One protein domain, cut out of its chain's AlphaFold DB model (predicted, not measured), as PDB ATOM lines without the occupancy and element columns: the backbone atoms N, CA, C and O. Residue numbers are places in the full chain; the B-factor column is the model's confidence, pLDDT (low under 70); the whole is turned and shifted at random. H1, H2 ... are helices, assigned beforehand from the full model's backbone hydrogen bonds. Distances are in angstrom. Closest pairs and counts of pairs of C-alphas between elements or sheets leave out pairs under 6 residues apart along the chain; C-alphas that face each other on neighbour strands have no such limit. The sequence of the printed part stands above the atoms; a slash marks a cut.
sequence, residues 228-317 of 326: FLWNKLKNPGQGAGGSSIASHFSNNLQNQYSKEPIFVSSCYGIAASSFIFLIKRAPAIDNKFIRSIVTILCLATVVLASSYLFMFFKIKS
ATOM      1  N   PHE A 228      23.928 -53.740 -46.226       91.50
ATOM      2  CA  PHE A 228      24.308 -54.613 -45.109       91.50
ATOM      3  C   PHE A 228      24.050 -56.103 -45.396       91.50
ATOM      4  O   PHE A 228      24.892 -56.951 -45.096       91.50
ATOM      5  N   LEU A 229      22.913 -56.432 -46.019       91.62
ATOM      6  CA  LEU A 229      22.557 -57.820 -46.327       91.62
ATOM      7  C   LEU A 229      23.521 -58.455 -47.343       91.62
ATOM      8  O   LEU A 229      23.895 -59.616 -47.192       91.62
ATOM      9  N   TRP A 230      23.981 -57.683 -48.332       90.94
ATOM     10  CA  TRP A 230      24.984 -58.148 -49.292       90.94
ATOM     11  C   TRP A 230      26.289 -58.521 -48.582       90.94
ATOM     12  O   TRP A 230      26.821 -59.608 -48.811       90.94
ATOM     13  N   ASN A 231      26.750 -57.682 -47.643       90.00
ATOM     14  CA  ASN A 231      27.931 -57.986 -46.828       90.00
ATOM     15  C   ASN A 231      27.735 -59.261 -46.005       90.00
ATOM     16  O   ASN A 231      28.658 -60.065 -45.896       90.00
ATOM     17  N   LYS A 232      26.536 -59.474 -45.454       88.31
ATOM     18  CA  LYS A 232      26.241 -60.668 -44.656       88.31
ATOM     19  C   LYS A 232      26.273 -61.959 -45.479       88.31
ATOM     20  O   LYS A 232      26.727 -62.981 -44.970       88.31
ATOM     21  N   LEU A 233      25.804 -61.915 -46.727       90.38
ATOM     22  CA  LEU A 233      25.797 -63.072 -47.627       90.38
ATOM     23  C   LEU A 233      27.186 -63.358 -48.209       90.38
ATOM     24  O   LEU A 233      27.620 -64.506 -48.225       90.38
ATOM     25  N   LYS A 234      27.893 -62.323 -48.674       87.56
ATOM     26  CA  LYS A 234      29.188 -62.482 -49.352       87.56
ATOM     27  C   LYS A 234      30.387 -62.554 -48.405       87.56
ATOM     28  O   LYS A 234      31.441 -63.000 -48.840       87.56
ATOM     29  N   ASN A 235      30.239 -62.126 -47.148       83.94
ATOM     30  CA  ASN A 235      31.311 -62.031 -46.146       83.94
ATOM     31  C   ASN A 235      32.615 -61.434 -46.720       83.94
ATOM     32  O   ASN A 235      33.659 -62.092 -46.711       83.94
ATOM     33  N   PRO A 236      32.573 -60.200 -47.258       84.25
ATOM     34  CA  PRO A 236      33.734 -59.585 -47.885       84.25
ATOM     35  C   PRO A 236      34.824 -59.245 -46.861       84.25
ATOM     36  O   PRO A 236      34.546 -58.933 -45.699       84.25
ATOM     37  N   GLY A 237      36.076 -59.213 -47.323       79.88
ATOM     38  CA  GLY A 237      37.214 -58.757 -46.520       79.88
ATOM     39  C   GLY A 237      37.029 -57.335 -45.961       79.88
ATOM     40  O   GLY A 237      36.222 -56.539 -46.445       79.88
ATOM     41  N   GLN A 238      37.791 -57.000 -44.918       74.44
ATOM     42  CA  GLN A 238      37.673 -55.715 -44.209       74.44
ATOM     43  C   GLN A 238      38.399 -54.535 -44.894       74.44
ATOM     44  O   GLN A 238      38.381 -53.429 -44.355       74.44
ATOM     45  N   GLY A 239      38.996 -54.752 -46.073       72.19
ATOM     46  CA  GLY A 239      39.844 -53.781 -46.774       72.19
ATOM     47  C   GLY A 239      41.291 -53.778 -46.268       72.19
ATOM     48  O   GLY A 239      41.618 -54.432 -45.274       72.19
ATOM     49  N   ALA A 240      42.172 -53.055 -46.964       65.31
ATOM     50  CA  ALA A 240      43.529 -52.812 -46.483       65.31
ATOM     51  C   ALA A 240      43.448 -51.914 -45.238       65.31
ATOM     52  O   ALA A 240      42.755 -50.900 -45.261       65.31
ATOM     53  N   GLY A 241      44.110 -52.290 -44.141       62.34
ATOM     54  CA  GLY A 241      44.068 -51.591 -42.847       62.34
ATOM     55  C   GLY A 241      44.768 -50.225 -42.827       62.34
ATOM     56  O   GLY A 241      45.525 -49.948 -41.903       62.34
ATOM     57  N   GLY A 242      44.562 -49.396 -43.852       68.44
ATOM     58  CA  GLY A 242      45.081 -48.037 -43.926       68.44
ATOM     59  C   GLY A 242      44.315 -47.076 -43.016       68.44
ATOM     60  O   GLY A 242      43.173 -47.320 -42.634       68.44
ATOM     61  N   SER A 243      44.954 -45.958 -42.674       71.00
ATOM     62  CA  SER A 243      44.362 -44.882 -41.865       71.00
ATOM     63  C   SER A 243      43.429 -43.957 -42.658       71.00
ATOM     64  O   SER A 243      42.689 -43.175 -42.068       71.00
ATOM     65  N   SER A 244      43.457 -44.022 -43.993       74.94
ATOM     66  CA  SER A 244      42.631 -43.175 -44.858       74.94
ATOM     67  C   SER A 244      41.236 -43.764 -45.067       74.94
ATOM     68  O   SER A 244      41.097 -44.964 -45.307       74.94
ATOM     69  N   ILE A 245      40.207 -42.909 -45.076       72.69
ATOM     70  CA  ILE A 245      38.801 -43.283 -45.325       72.69
ATOM     71  C   ILE A 245      38.665 -44.043 -46.652       72.69
ATOM     72  O   ILE A 245      37.924 -45.019 -46.724       72.69
ATOM     73  N   ALA A 246      39.439 -43.664 -47.675       74.50
ATOM     74  CA  ALA A 246      39.430 -44.327 -48.978       74.50
ATOM     75  C   ALA A 246      39.868 -45.803 -48.912       74.50
ATOM     76  O   ALA A 246      39.394 -46.611 -49.698       74.50
ATOM     77  N   SER A 247      40.714 -46.183 -47.946       79.31
ATOM     78  CA  SER A 247      41.175 -47.573 -47.781       79.31
ATOM     79  C   SER A 247      40.080 -48.526 -47.282       79.31
ATOM     80  O   SER A 247      40.192 -49.745 -47.417       79.31
ATOM     81  N   HIS A 248      39.003 -47.967 -46.720       82.38
ATOM     82  CA  HIS A 248      37.833 -48.708 -46.257       82.38
ATOM     83  C   HIS A 248      36.754 -48.869 -47.328       82.38
ATOM     84  O   HIS A 248      35.762 -49.550 -47.067       82.38
ATOM     85  N   PHE A 249      36.952 -48.288 -48.515       85.81
ATOM     86  CA  PHE A 249      36.082 -48.452 -49.672       85.81
ATOM     87  C   PHE A 249      36.782 -49.268 -50.755       85.81
ATOM     88  O   PHE A 249      37.978 -49.135 -51.004       85.81
ATOM     89  N   SER A 250      36.022 -50.143 -51.395       85.50
ATOM     90  CA  SER A 250      36.463 -50.886 -52.567       85.50
ATOM     91  C   SER A 250      36.370 -50.008 -53.818       85.50
ATOM     92  O   SER A 250      35.381 -49.310 -54.024       85.50
ATOM     93  N   ASN A 251      37.377 -50.073 -54.692       84.69
ATOM     94  CA  ASN A 251      37.428 -49.297 -55.945       84.69
ATOM     95  C   ASN A 251      36.582 -49.918 -57.078       84.69
ATOM     96  O   ASN A 251      36.934 -49.813 -58.250       84.69
ATOM     97  N   ASN A 252      35.511 -50.644 -56.750       84.88
ATOM     98  CA  ASN A 252      34.654 -51.300 -57.735       84.88
ATOM     99  C   ASN A 252      33.183 -51.228 -57.308       84.88
ATOM    100  O   ASN A 252      32.863 -51.400 -56.136       84.88
ATOM    101  N   LEU A 253      32.279 -51.050 -58.272       85.88
ATOM    102  CA  LEU A 253      30.836 -50.959 -58.026       85.88
ATOM    103  C   LEU A 253      30.196 -52.306 -57.664       85.88
ATOM    104  O   LEU A 253      29.185 -52.333 -56.969       85.88
ATOM    105  N   GLN A 254      30.774 -53.423 -58.119       86.94
ATOM    106  CA  GLN A 254      30.223 -54.763 -57.868       86.94
ATOM    107  C   GLN A 254      30.655 -55.374 -56.528       86.94
ATOM    108  O   GLN A 254      30.055 -56.353 -56.081       86.94
ATOM    109  N   ASN A 255      31.692 -54.816 -55.898       87.38
ATOM    110  CA  ASN A 255      32.214 -55.280 -54.618       87.38
ATOM    111  C   ASN A 255      31.981 -54.228 -53.527       87.38
ATOM    112  O   ASN A 255      31.660 -53.067 -53.789       87.38
ATOM    113  N   GLN A 256      32.089 -54.667 -52.279       89.06
ATOM    114  CA  GLN A 256      31.890 -53.830 -51.106       89.06
ATOM    115  C   GLN A 256      32.707 -54.405 -49.949       89.06
ATOM    116  O   GLN A 256      32.750 -55.622 -49.782       89.06
ATOM    117  N   TYR A 257      33.357 -53.561 -49.151       90.50
ATOM    118  CA  TYR A 257      34.002 -53.994 -47.910       90.50
ATOM    119  C   TYR A 257      33.037 -54.012 -46.724       90.50
ATOM    120  O   TYR A 257      32.016 -53.322 -46.690       90.50
ATOM    121  N   SER A 258      33.403 -54.786 -45.696       88.12
ATOM    122  CA  SER A 258      32.590 -54.967 -44.485       88.12
ATOM    123  C   SER A 258      32.216 -53.650 -43.782       88.12
ATOM    124  O   SER A 258      31.138 -53.558 -43.195       88.12
ATOM    125  N   LYS A 259      33.072 -52.622 -43.866       89.06
ATOM    126  CA  LYS A 259      32.880 -51.326 -43.194       89.06
ATOM    127  C   LYS A 259      32.058 -50.309 -43.997       89.06
ATOM    128  O   LYS A 259      31.539 -49.371 -43.398       89.06
ATOM    129  N   GLU A 260      31.893 -50.480 -45.310       90.69
ATOM    130  CA  GLU A 260      31.224 -49.477 -46.160       90.69
ATOM    131  C   GLU A 260      29.762 -49.195 -45.758       90.69
ATOM    132  O   GLU A 260      29.416 -48.018 -45.621       90.69
ATOM    133  N   PRO A 261      28.907 -50.204 -45.469       92.31
ATOM    134  CA  PRO A 261      27.518 -49.959 -45.067       92.31
ATOM    135  C   PRO A 261      27.387 -49.127 -43.800       92.31
ATOM    136  O   PRO A 261      26.406 -48.412 -43.635       92.31
ATOM    137  N   ILE A 262      28.374 -49.181 -42.904       91.44
ATOM    138  CA  ILE A 262      28.353 -48.408 -41.660       91.44
ATOM    139  C   ILE A 262      28.503 -46.918 -41.985       91.44
ATOM    140  O   ILE A 262      27.728 -46.100 -41.492       91.44
ATOM    141  N   PHE A 263      29.437 -46.559 -42.871       91.81
ATOM    142  CA  PHE A 263      29.631 -45.170 -43.295       91.81
ATOM    143  C   PHE A 263      28.432 -44.636 -44.086       91.81
ATOM    144  O   PHE A 263      27.955 -43.531 -43.820       91.81
ATOM    145  N   VAL A 264      27.911 -45.437 -45.020       93.44
ATOM    146  CA  VAL A 264      26.759 -45.059 -45.851       93.44
ATOM    147  C   VAL A 264      25.490 -44.910 -45.004       93.44
ATOM    148  O   VAL A 264      24.825 -43.877 -45.079       93.44
ATOM    149  N   SER A 265      25.180 -45.886 -44.141       93.69
ATOM    150  CA  SER A 265      23.999 -45.816 -43.265       93.69
ATOM    151  C   SER A 265      24.085 -44.665 -42.261       93.69
ATOM    152  O   SER A 265      23.070 -44.025 -41.995       93.69
ATOM    153  N   SER A 266      25.284 -44.328 -41.771       92.62
ATOM    154  CA  SER A 266      25.492 -43.157 -40.908       92.62
ATOM    155  C   SER A 266      25.169 -41.847 -41.632       92.62
ATOM    156  O   SER A 266      24.475 -41.001 -41.073       92.62
ATOM    157  N   CYS A 267      25.602 -41.687 -42.888       93.50
ATOM    158  CA  CYS A 267      25.285 -40.492 -43.678       93.50
ATOM    159  C   CYS A 267      23.782 -40.376 -43.956       93.50
ATOM    160  O   CYS A 267      23.208 -39.299 -43.774       93.50
ATOM    161  N   TYR A 268      23.126 -41.481 -44.327       94.25
ATOM    162  CA  TYR A 268      21.671 -41.489 -44.485       94.25
ATOM    163  C   TYR A 268      20.943 -41.189 -43.171       94.25
ATOM    164  O   TYR A 268      19.974 -40.436 -43.181       94.25
ATOM    165  N   GLY A 269      21.420 -41.725 -42.045       93.88
ATOM    166  CA  GLY A 269      20.874 -41.452 -40.717       93.88
ATOM    167  C   GLY A 269      20.962 -39.976 -40.346       93.88
ATOM    168  O   GLY A 269      19.948 -39.378 -40.001       93.88
ATOM    169  N   ILE A 270      22.138 -39.358 -40.497       94.69
ATOM    170  CA  ILE A 270      22.348 -37.928 -40.220       94.69
ATOM    171  C   ILE A 270      21.438 -37.058 -41.097       94.69
ATOM    172  O   ILE A 270      20.791 -36.135 -40.590       94.69
ATOM    173  N   ALA A 271      21.344 -37.362 -42.394       94.25
ATOM    174  CA  ALA A 271      20.469 -36.639 -43.312       94.25
ATOM    175  C   ALA A 271      18.986 -36.804 -42.932       94.25
ATOM    176  O   ALA A 271      18.273 -35.810 -42.792       94.25
ATOM    177  N   ALA A 272      18.528 -38.037 -42.696       93.75
ATOM    178  CA  ALA A 272      17.146 -38.331 -42.323       93.75
ATOM    179  C   ALA A 272      16.758 -37.682 -40.986       93.75
ATOM    180  O   ALA A 272      15.706 -37.052 -40.890       93.75
ATOM    181  N   SER A 273      17.616 -37.771 -39.964       92.56
ATOM    182  CA  SER A 273      17.392 -37.115 -38.672       92.56
ATOM    183  C   SER A 273      17.306 -35.596 -38.816       92.56
ATOM    184  O   SER A 273      16.411 -34.986 -38.231       92.56
ATOM    185  N   SER A 274      18.172 -34.991 -39.632       94.38
ATOM    186  CA  SER A 274      18.148 -33.545 -39.895       94.38
ATOM    187  C   SER A 274      16.855 -33.116 -40.597       94.38
ATOM    188  O   SER A 274      16.240 -32.129 -40.196       94.38
ATOM    189  N   PHE A 275      16.384 -33.889 -41.581       93.25
ATOM    190  CA  PHE A 275      15.102 -33.646 -42.252       93.25
ATOM    191  C   PHE A 275      13.900 -33.785 -41.313       93.25
ATOM    192  O   PHE A 275      13.027 -32.917 -41.286       93.25
ATOM    193  N   ILE A 276      13.849 -34.852 -40.511       92.50
ATOM    194  CA  ILE A 276      12.765 -35.066 -39.542       92.50
ATOM    195  C   ILE A 276      12.735 -33.924 -38.522       92.50
ATOM    196  O   ILE A 276      11.661 -33.407 -38.201       92.50
ATOM    197  N   PHE A 277      13.904 -33.496 -38.040       92.88
ATOM    198  CA  PHE A 277      14.024 -32.381 -37.109       92.88
ATOM    199  C   PHE A 277      13.518 -31.069 -37.723       92.88
ATOM    200  O   PHE A 277      12.767 -30.336 -37.071       92.88
ATOM    201  N   LEU A 278      13.859 -30.805 -38.987       93.88
ATOM    202  CA  LEU A 278      13.410 -29.622 -39.716       93.88
ATOM    203  C   LEU A 278      11.879 -29.570 -39.848       93.88
ATOM    204  O   LEU A 278      11.276 -28.519 -39.667       93.88
ATOM    205  N   ILE A 279      11.235 -30.711 -40.101       93.12
ATOM    206  CA  ILE A 279       9.779 -30.774 -40.283       93.12
ATOM    207  C   ILE A 279       9.038 -30.720 -38.942       93.12
ATOM    208  O   ILE A 279       8.026 -30.035 -38.815       93.12
ATOM    209  N   LYS A 280       9.498 -31.472 -37.936       90.62
ATOM    210  CA  LYS A 280       8.747 -31.667 -36.685       90.62
ATOM    211  C   LYS A 280       9.107 -30.669 -35.593       90.62
ATOM    212  O   LYS A 280       8.223 -30.274 -34.838       90.62
ATOM    213  N   ARG A 281      10.386 -30.301 -35.458       90.25
ATOM    214  CA  ARG A 281      10.872 -29.530 -34.303       90.25
ATOM    215  C   ARG A 281      11.172 -28.075 -34.628       90.25
ATOM    216  O   ARG A 281      10.834 -27.228 -33.808       90.25
ATOM    217  N   ALA A 282      11.733 -27.776 -35.799       90.75
ATOM    218  CA  ALA A 282      12.026 -26.397 -36.193       90.75
ATOM    219  C   ALA A 282      10.805 -25.446 -36.152       90.75
ATOM    220  O   ALA A 282      10.956 -24.347 -35.614       90.75
ATOM    221  N   PRO A 283       9.587 -25.812 -36.614       92.00
ATOM    222  CA  PRO A 283       8.439 -24.899 -36.540       92.00
ATOM    223  C   PRO A 283       7.938 -24.651 -35.110       92.00
ATOM    224  O   PRO A 283       7.292 -23.637 -34.873       92.00
ATOM    225  N   ALA A 284       8.261 -25.535 -34.160       92.69
ATOM    226  CA  ALA A 284       7.846 -25.439 -32.760       92.69
ATOM    227  C   ALA A 284       8.759 -24.536 -31.901       92.69
ATOM    228  O   ALA A 284       8.648 -24.550 -30.677       92.69
ATOM    229  N   ILE A 285       9.709 -23.822 -32.512       92.50
ATOM    230  CA  ILE A 285      10.583 -22.855 -31.837       92.50
ATOM    231  C   ILE A 285       9.940 -21.467 -31.936       92.50
ATOM    232  O   ILE A 285       9.774 -20.945 -33.040       92.50
ATOM    233  N   ASP A 286       9.635 -20.856 -30.789       93.75
ATOM    234  CA  ASP A 286       8.946 -19.557 -30.727       93.75
ATOM    235  C   ASP A 286       9.836 -18.389 -31.180       93.75
ATOM    236  O   ASP A 286       9.396 -17.478 -31.887       93.75
ATOM    237  N   ASN A 287      11.123 -18.415 -30.810       95.81
ATOM    238  CA  ASN A 287      12.060 -17.355 -31.169       95.81
ATOM    239  C   ASN A 287      12.442 -17.438 -32.658       95.81
ATOM    240  O   ASN A 287      13.145 -18.357 -33.090       95.81
ATOM    241  N   LYS A 288      12.029 -16.425 -33.432       94.38
ATOM    242  CA  LYS A 288      12.267 -16.329 -34.881       94.38
ATOM    243  C   LYS A 288      13.752 -16.390 -35.257       94.38
ATOM    244  O   LYS A 288      14.082 -17.037 -36.244       94.38
ATOM    245  N   PHE A 289      14.637 -15.760 -34.481       94.44
ATOM    246  CA  PHE A 289      16.074 -15.733 -34.775       94.44
ATOM    247  C   PHE A 289      16.705 -17.121 -34.608       94.44
ATOM    248  O   PHE A 289      17.363 -17.626 -35.517       94.44
ATOM    249  N   ILE A 290      16.416 -17.783 -33.482       93.25
ATOM    250  CA  ILE A 290      16.900 -19.144 -33.201       93.25
ATOM    251  C   ILE A 290      16.349 -20.126 -34.237       93.25
ATOM    252  O   ILE A 290      17.093 -20.957 -34.755       93.25
ATOM    253  N   ARG A 291      15.066 -20.004 -34.599       94.25
ATOM    254  CA  ARG A 291      14.440 -20.850 -35.620       94.25
ATOM    255  C   ARG A 291      15.151 -20.753 -36.970       94.25
ATOM    256  O   ARG A 291      15.378 -21.786 -37.600       94.25
ATOM    257  N   SER A 292      15.522 -19.547 -37.400       93.31
ATOM    258  CA  SER A 292      16.256 -19.341 -38.655       93.31
ATOM    259  C   SER A 292      17.649 -19.968 -38.611       93.31
ATOM    260  O   SER A 292      18.006 -20.701 -39.530       93.31
ATOM    261  N   ILE A 293      18.406 -19.763 -37.526       95.06
ATOM    262  CA  ILE A 293      19.742 -20.364 -37.362       95.06
ATOM    263  C   ILE A 293      19.663 -21.889 -37.400       95.06
ATOM    264  O   ILE A 293      20.398 -22.533 -38.143       95.06
ATOM    265  N   VAL A 294      18.747 -22.469 -36.626       94.06
ATOM    266  CA  VAL A 294      18.567 -23.923 -36.548       94.06
ATOM    267  C   VAL A 294      18.162 -24.500 -37.904       94.06
ATOM    268  O   VAL A 294      18.687 -25.531 -38.314       94.06
ATOM    269  N   THR A 295      17.280 -23.814 -38.633       94.56
ATOM    270  CA  THR A 295      16.873 -24.214 -39.987       94.56
ATOM    271  C   THR A 295      18.061 -24.228 -40.948       94.56
ATOM    272  O   THR A 295      18.259 -25.218 -41.650       94.56
ATOM    273  N   ILE A 296      18.882 -23.172 -40.944       95.69
ATOM    274  CA  ILE A 296      20.087 -23.082 -41.782       95.69
ATOM    275  C   ILE A 296      21.081 -24.190 -41.419       95.69
ATOM    276  O   ILE A 296      21.613 -24.844 -42.311       95.69
ATOM    277  N   LEU A 297      21.294 -24.445 -40.125       95.38
ATOM    278  CA  LEU A 297      22.205 -25.487 -39.654       95.38
ATOM    279  C   LEU A 297      21.732 -26.879 -40.093       95.38
ATOM    280  O   LEU A 297      22.520 -27.643 -40.640       95.38
ATOM    281  N   CYS A 298      20.449 -27.203 -39.922       94.75
ATOM    282  CA  CYS A 298      19.897 -28.478 -40.384       94.75
ATOM    283  C   CYS A 298      20.010 -28.638 -41.905       94.75
ATOM    284  O   CYS A 298      20.366 -29.720 -42.373       94.75
ATOM    285  N   LEU A 299      19.756 -27.572 -42.672       95.12
ATOM    286  CA  LEU A 299      19.915 -27.583 -44.126       95.12
ATOM    287  C   LEU A 299      21.381 -27.824 -44.521       95.12
ATOM    288  O   LEU A 299      21.663 -28.667 -45.370       95.12
ATOM    289  N   ALA A 300      22.319 -27.143 -43.857       95.31
ATOM    290  CA  ALA A 300      23.750 -27.328 -44.071       95.31
ATOM    291  C   ALA A 300      24.183 -28.769 -43.764       95.31
ATOM    292  O   ALA A 300      24.892 -29.376 -44.563       95.31
ATOM    293  N   THR A 301      23.703 -29.361 -42.666       95.31
ATOM    294  CA  THR A 301      23.987 -30.762 -42.318       95.31
ATOM    295  C   THR A 301      23.494 -31.735 -43.390       95.31
ATOM    296  O   THR A 301      24.216 -32.666 -43.747       95.31
ATOM    297  N   VAL A 302      22.301 -31.514 -43.956       94.88
ATOM    298  CA  VAL A 302      21.776 -32.327 -45.069       94.88
ATOM    299  C   VAL A 302      22.669 -32.218 -46.307       94.88
ATOM    300  O   VAL A 302      22.994 -33.235 -46.928       94.88
ATOM    301  N   VAL A 303      23.088 -31.002 -46.662       95.06
ATOM    302  CA  VAL A 303      23.969 -30.754 -47.812       95.06
ATOM    303  C   VAL A 303      25.333 -31.415 -47.603       95.06
ATOM    304  O   VAL A 303      25.825 -32.099 -48.500       95.06
ATOM    305  N   LEU A 304      25.920 -31.295 -46.410       94.81
ATOM    306  CA  LEU A 304      27.196 -31.927 -46.069       94.81
ATOM    307  C   LEU A 304      27.107 -33.455 -46.118       94.81
ATOM    308  O   LEU A 304      27.946 -34.089 -46.755       94.81
ATOM    309  N   ALA A 305      26.076 -34.052 -45.513       94.12
ATOM    310  CA  ALA A 305      25.861 -35.500 -45.558       94.12
ATOM    311  C   ALA A 305      25.701 -36.006 -47.003       94.12
ATOM    312  O   ALA A 305      26.271 -37.033 -47.374       94.12
ATOM    313  N   SER A 306      24.993 -35.246 -47.844       92.88
ATOM    314  CA  SER A 306      24.856 -35.541 -49.275       92.88
ATOM    315  C   SER A 306      26.194 -35.425 -50.009       92.88
ATOM    316  O   SER A 306      26.522 -36.278 -50.831       92.88
ATOM    317  N   SER A 307      27.015 -34.427 -49.677       94.19
ATOM    318  CA  SER A 307      28.356 -34.289 -50.250       94.19
ATOM    319  C   SER A 307      29.268 -35.468 -49.896       94.19
ATOM    320  O   SER A 307      30.002 -35.937 -50.764       94.19
ATOM    321  N   TYR A 308      29.211 -35.982 -48.663       93.06
ATOM    322  CA  TYR A 308      29.961 -37.184 -48.275       93.06
ATOM    323  C   TYR A 308      29.528 -38.419 -49.073       93.06
ATOM    324  O   TYR A 308      30.380 -39.201 -49.493       93.06
ATOM    325  N   LEU A 309      28.231 -38.576 -49.352       92.12
ATOM    326  CA  LEU A 309      27.735 -39.670 -50.194       92.12
ATOM    327  C   LEU A 309      28.282 -39.589 -51.627       92.12
ATOM    328  O   LEU A 309      28.714 -40.607 -52.166       92.12
ATOM    329  N   PHE A 310      28.328 -38.395 -52.227       91.69
ATOM    330  CA  PHE A 310      28.948 -38.208 -53.546       91.69
ATOM    331  C   PHE A 310      30.450 -38.506 -53.533       91.69
ATOM    332  O   PHE A 310      30.956 -39.135 -54.462       91.69
ATOM    333  N   MET A 311      31.158 -38.127 -52.465       91.06
ATOM    334  CA  MET A 311      32.569 -38.470 -52.289       91.06
ATOM    335  C   MET A 311      32.772 -39.993 -52.231       91.06
ATOM    336  O   MET A 311      33.627 -40.521 -52.942       91.06
ATOM    337  N   PHE A 312      31.963 -40.719 -51.449       91.00
ATOM    338  CA  PHE A 312      32.015 -42.186 -51.390       91.00
ATOM    339  C   PHE A 312      31.715 -42.826 -52.747       91.00
ATOM    340  O   PHE A 312      32.410 -43.754 -53.165       91.00
ATOM    341  N   PHE A 313      30.725 -42.299 -53.470       90.69
ATOM    342  CA  PHE A 313      30.392 -42.775 -54.809       90.69
ATOM    343  C   PHE A 313      31.548 -42.576 -55.795       90.69
ATOM    344  O   PHE A 313      31.850 -43.477 -56.575       90.69
ATOM    345  N   LYS A 314      32.247 -41.439 -55.725       90.31
ATOM    346  CA  LYS A 314      33.396 -41.146 -56.589       90.31
ATOM    347  C   LYS A 314      34.614 -42.023 -56.291       90.31
ATOM    348  O   LYS A 314      35.340 -42.367 -57.216       90.31
ATOM    349  N   ILE A 315      34.827 -42.428 -55.036       89.19
ATOM    350  CA  ILE A 315      35.857 -43.429 -54.697       89.19
ATOM    351  C   ILE A 315      35.530 -44.768 -55.380       89.19
ATOM    352  O   ILE A 315      36.415 -45.409 -55.942       89.19
ATOM    353  N   LYS A 316      34.249 -45.159 -55.396       90.06
ATOM    354  CA  LYS A 316      33.789 -46.386 -56.065       90.06
ATOM    355  C   LYS A 316      33.793 -46.315 -57.589       90.06
ATOM    356  O   LYS A 316      34.033 -47.328 -58.242       90.06
ATOM    357  N   SER A 317      33.498 -45.147 -58.148       90.12
ATOM    358  CA  SER A 317      33.472 -44.883 -59.585       90.12
ATOM    359  C   SER A 317      34.272 -43.614 -59.895       90.12
ATOM    360  O   SER A 317      33.703 -42.517 -59.936       90.12
TER     361      SER A 317
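AT A GLANCE: This is residues 228 to 317 of the 326 residues of an uncharacterized protein of Smittium simulii (UniProt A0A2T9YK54). This is a long helical hairpin with a small, loose head: H4 and H3 lie side by side and run opposite ways, and the two short helices H1 and H2 with their loops gather at the end where H3 begins and H4 ends. The printed part has 90 residues with four named helices, in the order H1, H2, H3, H4, and no named strand; the class is all helix. The whole is loose, with a radius of gyration of the C-alphas of 17.0 A, and its outline is a rod spanning 51 by 24 by 21 A.

IN THESE COORDINATES: Find C-alpha 288 at (12.267, -16.329, -34.881); from there H4, residues 288 to 316, runs 42.6 A to C-alpha 316 at (33.789, -46.386, -56.065). H3, residues 260 to 280, begins at C-alpha 260 at (31.224, -49.477, -46.160) and is 30.2 A long. H1 holds residues 228 to 234 and H2 residues 245 to 248.

HOW THE PARTS SIT: Look first at Ala 271 and Val 302, whose C-alphas, 4.8 A apart, are the closest of H3 and H4. These helices touch and form a hairpin, at a shallow tilt of 22 degrees, opposite ways. H2 is close to H4 but not clearly touching; the closest C-alphas, of Ala 246 and Ile 315, are 6.8 A apart. H1 is close to H3 but not clearly touching, with the C-alphas of Phe 228 and Pro 261 closest at 5.7 A. H1 and H4 are apart. In H1, H3 and H4 every O i to N i+4 pair is within hydrogen-bond range; H2 is too short for such a pair.

THE WHOLE: The two C-alphas farthest apart, those of Lys 234 and Asn 287, are 51.6 A apart. The printed part has no cut; the link from H2 to H3, with 11 residues, is long. The mean pLDDT of the printed part is 89.3, and residues 240 to 242 are under 70.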